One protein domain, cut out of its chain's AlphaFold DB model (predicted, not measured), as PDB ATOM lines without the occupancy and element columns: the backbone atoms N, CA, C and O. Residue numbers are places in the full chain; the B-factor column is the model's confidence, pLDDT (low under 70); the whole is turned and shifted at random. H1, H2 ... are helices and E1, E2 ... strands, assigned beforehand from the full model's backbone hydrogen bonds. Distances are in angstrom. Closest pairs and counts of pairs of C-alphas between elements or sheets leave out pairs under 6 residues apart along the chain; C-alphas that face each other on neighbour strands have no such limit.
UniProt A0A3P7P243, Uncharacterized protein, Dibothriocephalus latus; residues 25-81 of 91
ATOM      1  N   ALA A  25     614.086 633.490 769.550       93.88
ATOM      2  CA  ALA A  25     614.862 632.863 768.481       93.88
ATOM      3  C   ALA A  25     614.583 631.363 768.463       93.88
ATOM      4  O   ALA A  25     614.414 630.754 769.520       93.88
ATOM      5  N   VAL A  26     614.547 630.785 767.265       93.50
ATOM      6  CA  VAL A  26     614.431 629.340 767.066       93.50
ATOM      7  C   VAL A  26     615.696 628.857 766.385       93.50
ATOM      8  O   VAL A  26     615.988 629.271 765.261       93.50
ATOM      9  N   ASP A  27     616.396 627.947 767.044       94.75
ATOM     10  CA  ASP A  27     617.574 627.312 766.476       94.75
ATOM     11  C   ASP A  27     617.148 626.051 765.729       94.75
ATOM     12  O   ASP A  27     616.412 625.203 766.250       94.75
ATOM     13  N   LEU A  28     617.596 625.951 764.477       95.75
ATOM     14  CA  LEU A  28     617.238 624.877 763.562       95.75
ATOM     15  C   LEU A  28     618.491 624.151 763.073       95.75
ATOM     16  O   LEU A  28     619.440 624.781 762.605       95.75
ATOM     17  N   LEU A  29     618.449 622.822 763.086       96.88
ATOM     18  CA  LEU A  29     619.355 621.981 762.306       96.88
ATOM     19  C   LEU A  29     618.649 621.500 761.039       96.88
ATOM     20  O   LEU A  29     617.433 621.326 761.018       96.88
ATOM     21  N   LEU A  30     619.403 621.284 759.966       96.31
ATOM     22  CA  LEU A  30     618.860 620.824 758.689       96.31
ATOM     23  C   LEU A  30     619.200 619.348 758.483       96.31
ATOM     24  O   LEU A  30     620.370 618.971 758.477       96.31
ATOM     25  N   GLU A  31     618.174 618.521 758.301       95.19
ATOM     26  CA  GLU A  31     618.312 617.088 758.048       95.19
ATOM     27  C   GLU A  31     618.018 616.771 756.577       95.19
ATOM     28  O   GLU A  31     617.037 617.255 756.012       95.19
ATOM     29  N   TRP A  32     618.833 615.917 755.957       93.56
ATOM     30  CA  TRP A  32     618.531 615.352 754.643       93.56
ATOM     31  C   TRP A  32     617.637 614.128 754.799       93.56
ATOM     32  O   TRP A  32     618.084 613.089 755.283       93.56
ATOM     33  N   LYS A  33     616.390 614.220 754.338       89.62
ATOM     34  CA  LYS A  33     615.471 613.080 754.304       89.62
ATOM     35  C   LYS A  33     615.310 612.532 752.906       89.62
ATOM     36  O   LYS A  33     615.250 613.276 751.934       89.62
ATOM     37  N   ARG A  34     615.245 611.208 752.812       83.75
ATOM     38  CA  ARG A  34     614.998 610.513 751.554       83.75
ATOM     39  C   ARG A  34     613.522 610.652 751.188       83.75
ATOM     40  O   ARG A  34     612.667 610.367 752.024       83.75
ATOM     41  N   SER A  35     613.239 611.065 749.955       72.94
ATOM     42  CA  SER A  35     611.881 611.040 749.411       72.94
ATOM     43  C   SER A  35     611.355 609.600 749.355       72.94
ATOM     44  O   SER A  35     612.135 608.656 749.210       72.94
ATOM     45  N   ASP A  36     610.041 609.443 749.518       70.56
ATOM     46  CA  ASP A  36     609.341 608.162 749.675       70.56
ATOM     47  C   ASP A  36     609.806 607.080 748.663       70.56
ATOM     48  O   ASP A  36     609.912 607.373 747.463       70.56
ATOM     49  N   PRO A  37     610.064 605.829 749.101       60.44
ATOM     50  CA  PRO A  37     610.420 604.710 748.219       60.44
ATOM     51  C   PRO A  37     609.409 604.412 747.096       60.44
ATOM     52  O   PRO A  37     609.769 603.705 746.153       60.44
ATOM     53  N   ALA A  38     608.180 604.939 747.148       64.44
ATOM     54  CA  ALA A  38     607.157 604.748 746.117       64.44
ATOM     55  C   ALA A  38     607.474 605.398 744.751       64.44
ATOM     56  O   ALA A  38     606.818 605.072 743.761       64.44
ATOM     57  N   THR A  39     608.487 606.273 744.658       59.28
ATOM     58  CA  THR A  39     608.890 606.928 743.394       59.28
ATOM     59  C   THR A  39     610.340 606.560 743.030       59.28
ATOM     60  O   THR A  39     611.273 607.304 743.329       59.28
ATOM     61  N   PRO A  40     610.578 605.396 742.394       55.94
ATOM     62  CA  PRO A  40     611.918 604.828 742.210       55.94
ATOM     63  C   PRO A  40     612.803 605.532 741.163       55.94
ATOM     64  O   PRO A  40     613.935 605.105 740.948       55.94
ATOM     65  N   SER A  41     612.331 606.594 740.499       57.56
ATOM     66  CA  SER A  41     613.050 607.242 739.390       57.56
ATOM     67  C   SER A  41     613.881 608.468 739.778       57.56
ATOM     68  O   SER A  41     614.553 609.035 738.918       57.56
ATOM     69  N   SER A  42     613.880 608.895 741.042       59.50
ATOM     70  CA  SER A  42     614.785 609.946 741.510       59.50
ATOM     71  C   SER A  42     615.212 609.692 742.953       59.50
ATOM     72  O   SER A  42     614.402 609.622 743.871       59.50
ATOM     73  N   SER A  43     616.522 609.569 743.181       65.25
ATOM     74  CA  SER A  43     617.121 609.665 744.515       65.25
ATOM     75  C   SER A  43     617.034 611.117 744.991       65.25
ATOM     76  O   SER A  43     618.032 611.835 745.043       65.25
ATOM     77  N   CYS A  44     615.818 611.592 745.228       74.06
ATOM     78  CA  CYS A  44     615.578 612.946 745.681       74.06
ATOM     79  C   CYS A  44     615.706 612.969 747.208       74.06
ATOM     80  O   CYS A  44     615.131 612.132 747.907       74.06
ATOM     81  N   PHE A  45     616.508 613.902 747.709       84.75
ATOM     82  CA  PHE A  45     616.562 614.226 749.125       84.75
ATOM     83  C   PHE A  45     615.852 615.558 749.343       84.75
ATOM     84  O   PHE A  45     616.015 616.490 748.555       84.75
ATOM     85  N   THR A  46     615.095 615.662 750.428       90.19
ATOM     86  CA  THR A  46     614.456 616.900 750.877       90.19
ATOM     87  C   THR A  46     615.120 617.386 752.156       90.19
ATOM     88  O   THR A  46     615.373 616.587 753.059       90.19
ATOM     89  N   ILE A  47     615.368 618.692 752.256       93.12
ATOM     90  CA  ILE A  47     615.836 619.309 753.498       93.12
ATOM     91  C   ILE A  47     614.646 619.436 754.453       93.12
ATOM     92  O   ILE A  47     613.660 620.094 754.128       93.12
ATOM     93  N   GLN A  48     614.754 618.835 755.636       94.50
ATOM     94  CA  GLN A  48     613.775 618.961 756.707       94.50
ATOM     95  C   GLN A  48     614.382 619.727 757.898       94.50
ATOM     96  O   GLN A  48     615.287 619.202 758.552       94.50
ATOM     97  N   PRO A  49     613.887 620.932 758.243       94.88
ATOM     98  CA  PRO A  49     614.339 621.646 759.435       94.88
ATOM     99  C   PRO A  49     613.901 620.915 760.711       94.88
ATOM    100  O   PRO A  49     612.750 620.491 760.838       94.88
ATOM    101  N   GLN A  50     614.826 620.749 761.652       95.69
ATOM    102  CA  GLN A  50     614.625 620.178 762.982       95.69
ATOM    103  C   GLN A  50     614.800 621.284 764.021       95.69
ATOM    104  O   GLN A  50     615.829 621.953 764.034       95.69
ATOM    105  N   VAL A  51     613.798 621.479 764.880       94.06
ATOM    106  CA  VAL A  51     613.864 622.458 765.975       94.06
ATOM    107  C   VAL A  51     614.735 621.908 767.098       94.06
ATOM    108  O   VAL A  51     614.474 620.810 767.586       94.06
ATOM    109  N   CYS A  52     615.740 622.675 767.514       95.12
ATOM    110  CA  CYS A  52     616.641 622.310 768.605       95.12
ATOM    111  C   CYS A  52     616.246 623.000 769.905       95.12
ATOM    112  O   CYS A  52     615.995 622.341 770.911       95.12
ATOM    113  N   GLU A  53     616.148 624.325 769.866       94.38
ATOM    114  CA  GLU A  53     615.821 625.141 771.028       94.38
ATOM    115  C   GLU A  53     615.044 626.394 770.637       94.38
ATOM    116  O   GLU A  53     615.006 626.809 769.475       94.38
ATOM    117  N   VAL A  54     614.385 626.976 771.639       93.44
ATOM    118  CA  VAL A  54     613.649 628.229 771.513       93.44
ATOM    119  C   VAL A  54     614.057 629.142 772.663       93.44
ATOM    120  O   VAL A  54     613.721 628.878 773.817       93.44
ATOM    121  N   ASN A  55     614.765 630.223 772.344       93.75
ATOM    122  CA  ASN A  55     615.375 631.119 773.324       93.75
ATOM    123  C   ASN A  55     614.530 632.377 773.520       93.75
ATOM    124  O   ASN A  55     614.243 633.085 772.554       93.75
ATOM    125  N   PHE A  56     614.149 632.675 774.765       92.75
ATOM    126  CA  PHE A  56     613.499 633.938 775.126       92.75
ATOM    127  C   PHE A  56     614.540 635.055 775.248       92.75
ATOM    128  O   PHE A  56     615.522 634.889 775.964       92.75
ATOM    129  N   SER A  57     614.299 636.199 774.598       93.25
ATOM    130  CA  SER A  57     615.233 637.338 774.573       93.25
ATOM    131  C   SER A  57     616.635 636.959 774.054       93.25
ATOM    132  O   SER A  57     617.621 637.069 774.787       93.25
ATOM    133  N   PRO A  58     616.743 636.498 772.794       95.00
ATOM    134  CA  PRO A  58     618.009 636.049 772.219       95.00
ATOM    135  C   PRO A  58     619.026 637.191 772.055       95.00
ATOM    136  O   PRO A  58     618.649 638.346 771.847       95.00
ATOM    137  N   ASP A  59     620.323 636.864 772.061       93.62
ATOM    138  CA  ASP A  59     621.363 637.826 771.682       93.62
ATOM    139  C   ASP A  59     621.280 638.147 770.182       93.62
ATOM    140  O   ASP A  59     621.502 637.294 769.320       93.62
ATOM    141  N   CYS A  60     620.982 639.407 769.871       95.00
ATOM    142  CA  CYS A  60     620.835 639.884 768.502       95.00
ATOM    143  C   CYS A  60     622.050 640.681 768.004       95.00
ATOM    144  O   CYS A  60     621.968 641.284 766.937       95.00
ATOM    145  N   ASN A  61     623.196 640.667 768.698       95.44
ATOM    146  CA  ASN A  61     624.408 641.379 768.255       95.44
ATOM    147  C   ASN A  61     624.801 641.040 766.811       95.44
ATOM    148  O   ASN A  61     625.116 641.921 766.008       95.44
ATOM    149  N   ARG A  62     624.742 639.751 766.454       94.81
ATOM    150  CA  ARG A  62     625.031 639.302 765.087       94.81
ATOM    151  C   ARG A  62     623.985 639.804 764.093       94.81
ATOM    152  O   ARG A  62     624.367 640.233 763.011       94.81
ATOM    153  N   ALA A  63     622.703 639.776 764.454       93.12
ATOM    154  CA  ALA A  63     621.631 640.286 763.601       93.12
ATOM    155  C   ALA A  63     621.816 641.786 763.338       93.12
ATOM    156  O   ALA A  63     621.847 642.186 762.182       93.12
ATOM    157  N   CYS A  64     622.087 642.583 764.374       95.12
ATOM    158  CA  CYS A  64     622.340 644.018 764.241       95.12
ATOM    159  C   CYS A  64     623.581 644.344 763.396       95.12
ATOM    160  O   CYS A  64     623.616 645.376 762.731       95.12
ATOM    161  N   LYS A  65     624.596 643.469 763.378       96.69
ATOM    162  CA  LYS A  65     625.782 643.650 762.526       96.69
ATOM    163  C   LYS A  65     625.450 643.567 761.031       96.69
ATOM    164  O   LYS A  65     626.049 644.296 760.247       96.69
ATOM    165  N   PHE A  66     624.542 642.673 760.640       94.50
ATOM    166  CA  PHE A  66     624.138 642.498 759.238       94.50
ATOM    167  C   PHE A  66     622.914 643.343 758.864       94.50
ATOM    168  O   PHE A  66     622.781 643.753 757.715       94.50
ATOM    169  N   TYR A  67     622.062 643.643 759.843       93.31
ATOM    170  CA  TYR A  67     620.819 644.390 759.704       93.31
ATOM    171  C   TYR A  67     620.771 645.477 760.788       93.31
ATOM    172  O   TYR A  67     620.197 645.264 761.856       93.31
ATOM    173  N   PRO A  68     621.371 646.658 760.553       94.38
ATOM    174  CA  PRO A  68     621.467 647.706 761.572       94.38
ATOM    175  C   PRO A  68     620.117 648.198 762.117       94.38
ATOM    176  O   PRO A  68     620.063 648.704 763.233       94.38
ATOM    177  N   GLN A  69     619.035 648.044 761.346       94.81
ATOM    178  CA  GLN A  69     617.670 648.405 761.747       94.81
ATOM    179  C   GLN A  69     616.900 647.261 762.426       94.81
ATOM    180  O   GLN A  69     615.750 647.455 762.791       94.81
ATOM    181  N   PHE A  70     617.524 646.101 762.667       94.62
ATOM    182  CA  PHE A  70     616.847 644.892 763.149       94.62
ATOM    183  C   PHE A  70     615.917 645.134 764.344       94.62
ATOM    184  O   PHE A  70     614.757 644.734 764.314       94.62
ATOM    185  N   TYR A  71     616.396 645.810 765.392       94.06
ATOM    186  CA  TYR A  71     615.537 646.099 766.540       94.06
ATOM    187  C   TYR A  71     614.410 647.066 766.189       94.06
ATOM    188  O   TYR A  71     613.288 646.840 766.626       94.06
ATOM    189  N   ASN A  72     614.672 648.101 765.391       95.31
ATOM    190  CA  ASN A  72     613.633 649.046 764.983       95.31
ATOM    191  C   ASN A  72     612.517 648.324 764.221       95.31
ATOM    192  O   ASN A  72     611.356 648.475 764.588       95.31
ATOM    193  N   ASP A  73     612.876 647.454 763.276       95.06
ATOM    194  CA  ASP A  73     611.938 646.626 762.514       95.06
ATOM    195  C   ASP A  73     611.106 645.727 763.447       95.06
ATOM    196  O   ASP A  73     609.877 645.663 763.351       95.06
ATOM    197  N   VAL A  74     611.762 645.063 764.410       93.81
ATOM    198  CA  VAL A  74     611.093 644.217 765.413       93.81
ATOM    199  C   VAL A  74     610.120 645.032 766.268       93.81
ATOM    200  O   VAL A  74     609.004 644.576 766.520       93.81
ATOM    201  N   PHE A  75     610.503 646.230 766.712       94.00
ATOM    202  CA  PHE A  75     609.639 647.101 767.512       94.00
ATOM    203  C   PHE A  75     608.453 647.638 766.705       94.00
ATOM    204  O   PHE A  75     607.318 647.602 767.192       94.00
ATOM    205  N   ASP A  76     608.701 648.082 765.475       95.00
ATOM    206  CA  ASP A  76     607.677 648.536 764.535       95.00
ATOM    207  C   ASP A  76     606.625 647.442 764.304       95.00
ATOM    208  O   ASP A  76     605.423 647.715 764.372       95.00
ATOM    209  N   CYS A  77     607.055 646.188 764.140       92.50
ATOM    210  CA  CYS A  77     606.150 645.053 763.990       92.50
ATOM    211  C   CYS A  77     605.420 644.690 765.297       92.50
ATOM    212  O   CYS A  77     604.205 644.506 765.292       92.50
ATOM    213  N   LEU A  78     606.130 644.545 766.421       91.50
ATOM    214  CA  LEU A  78     605.537 644.023 767.662       91.50
ATOM    215  C   LEU A  78     604.601 645.020 768.353       91.50
ATOM    216  O   LEU A  78     603.614 644.601 768.968       91.50
ATOM    217  N   PHE A  79     604.913 646.316 768.290       91.81
ATOM    218  CA  PHE A  79     604.238 647.339 769.092       91.81
ATOM    219  C   PHE A  79     603.457 648.357 768.271       91.81
ATOM    220  O   PHE A  79     602.442 648.847 768.760       91.81
ATOM    221  N   LEU A  80     603.910 648.681 767.058       92.75
ATOM    222  CA  LEU A  80     603.258 649.691 766.215       92.75
ATOM    223  C   LEU A  80     602.408 649.089 765.097       92.75
ATOM    224  O   LEU A  80     601.768 649.833 764.362       92.75
ATOM    225  N   ASP A  81     602.393 647.760 764.988       89.81
ATOM    226  CA  ASP A  81     601.622 647.018 763.996       89.81
ATOM    227  C   ASP A  81     601.940 647.432 762.547       89.81
ATOM    228  O   ASP A  81     601.129 647.237 761.643       89.81
TER     229      ASP A  81
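What this domain is: This is residues 25 to 81 of the 91 residues of an uncharacterized protein of Dibothriocephalus latus (UniProt A0A3P7P243). A long, narrow hairpin of two strands, E1 and E2, makes most of the length, with the loop at its far end, residues 37 to 42, sticking out. Beyond the other end of the hairpin the short helices H1 and H2 form a loose corner, and residues 72 to 81 stick out there. The printed part has 57 residues with two named strands and two named helices, in the order E1, E2, H1, H2; the sheet, E1 - E2, is antiparallel and the class is mixed, helices and strands. The whole is extended, a rod with a radius of gyration of the C-alphas of 18.2 A and spans of 51 by 22 by 20 A.

How they stand to each other: E1, residues 25 to 34, and E2, residues 45 to 56, form an antiparallel hairpin, their directions at 160 degrees. N 25 and O 55 are 3.0 A apart and N 46 and O 33 are 2.8 A apart, both within hydrogen-bond range. H1, residues 61 to 66, is apart from E1. H2, residues 70 to 79, is apart from E1 and E2. H1 and H2 only just touch, only at the corner by their link, with 3 pairs of C-alphas within 8 A; the closest C-alphas, of Cys 64 and Phe 70, are 5.7 A apart. Their lines are about perpendicular, at 74 degrees. In H1 and H2 every O i to N i+4 pair is within hydrogen-bond range.

Where its parts are: E1 begins with C-alpha 25 at (614.862, 632.863, 768.481) and is 28.0 A long. E2, 32.8 A long, ends with C-alpha 56 at (613.499, 633.938, 775.126). H1 measures 9.1 A and H2 14.2 A; H2 ends with C-alpha 79 at (604.238, 647.339, 769.092).

The domain as a whole: The two C-alphas farthest apart, those of Pro 40 and Leu 80, are 51.6 A from each other. The printed part has no cut; the link from E1 to E2 is short, and those from E2 to H1 and from H1 to H2 are tight. The mean pLDDT of the printed part is 88.4, and residues 37 to 43 are under 70.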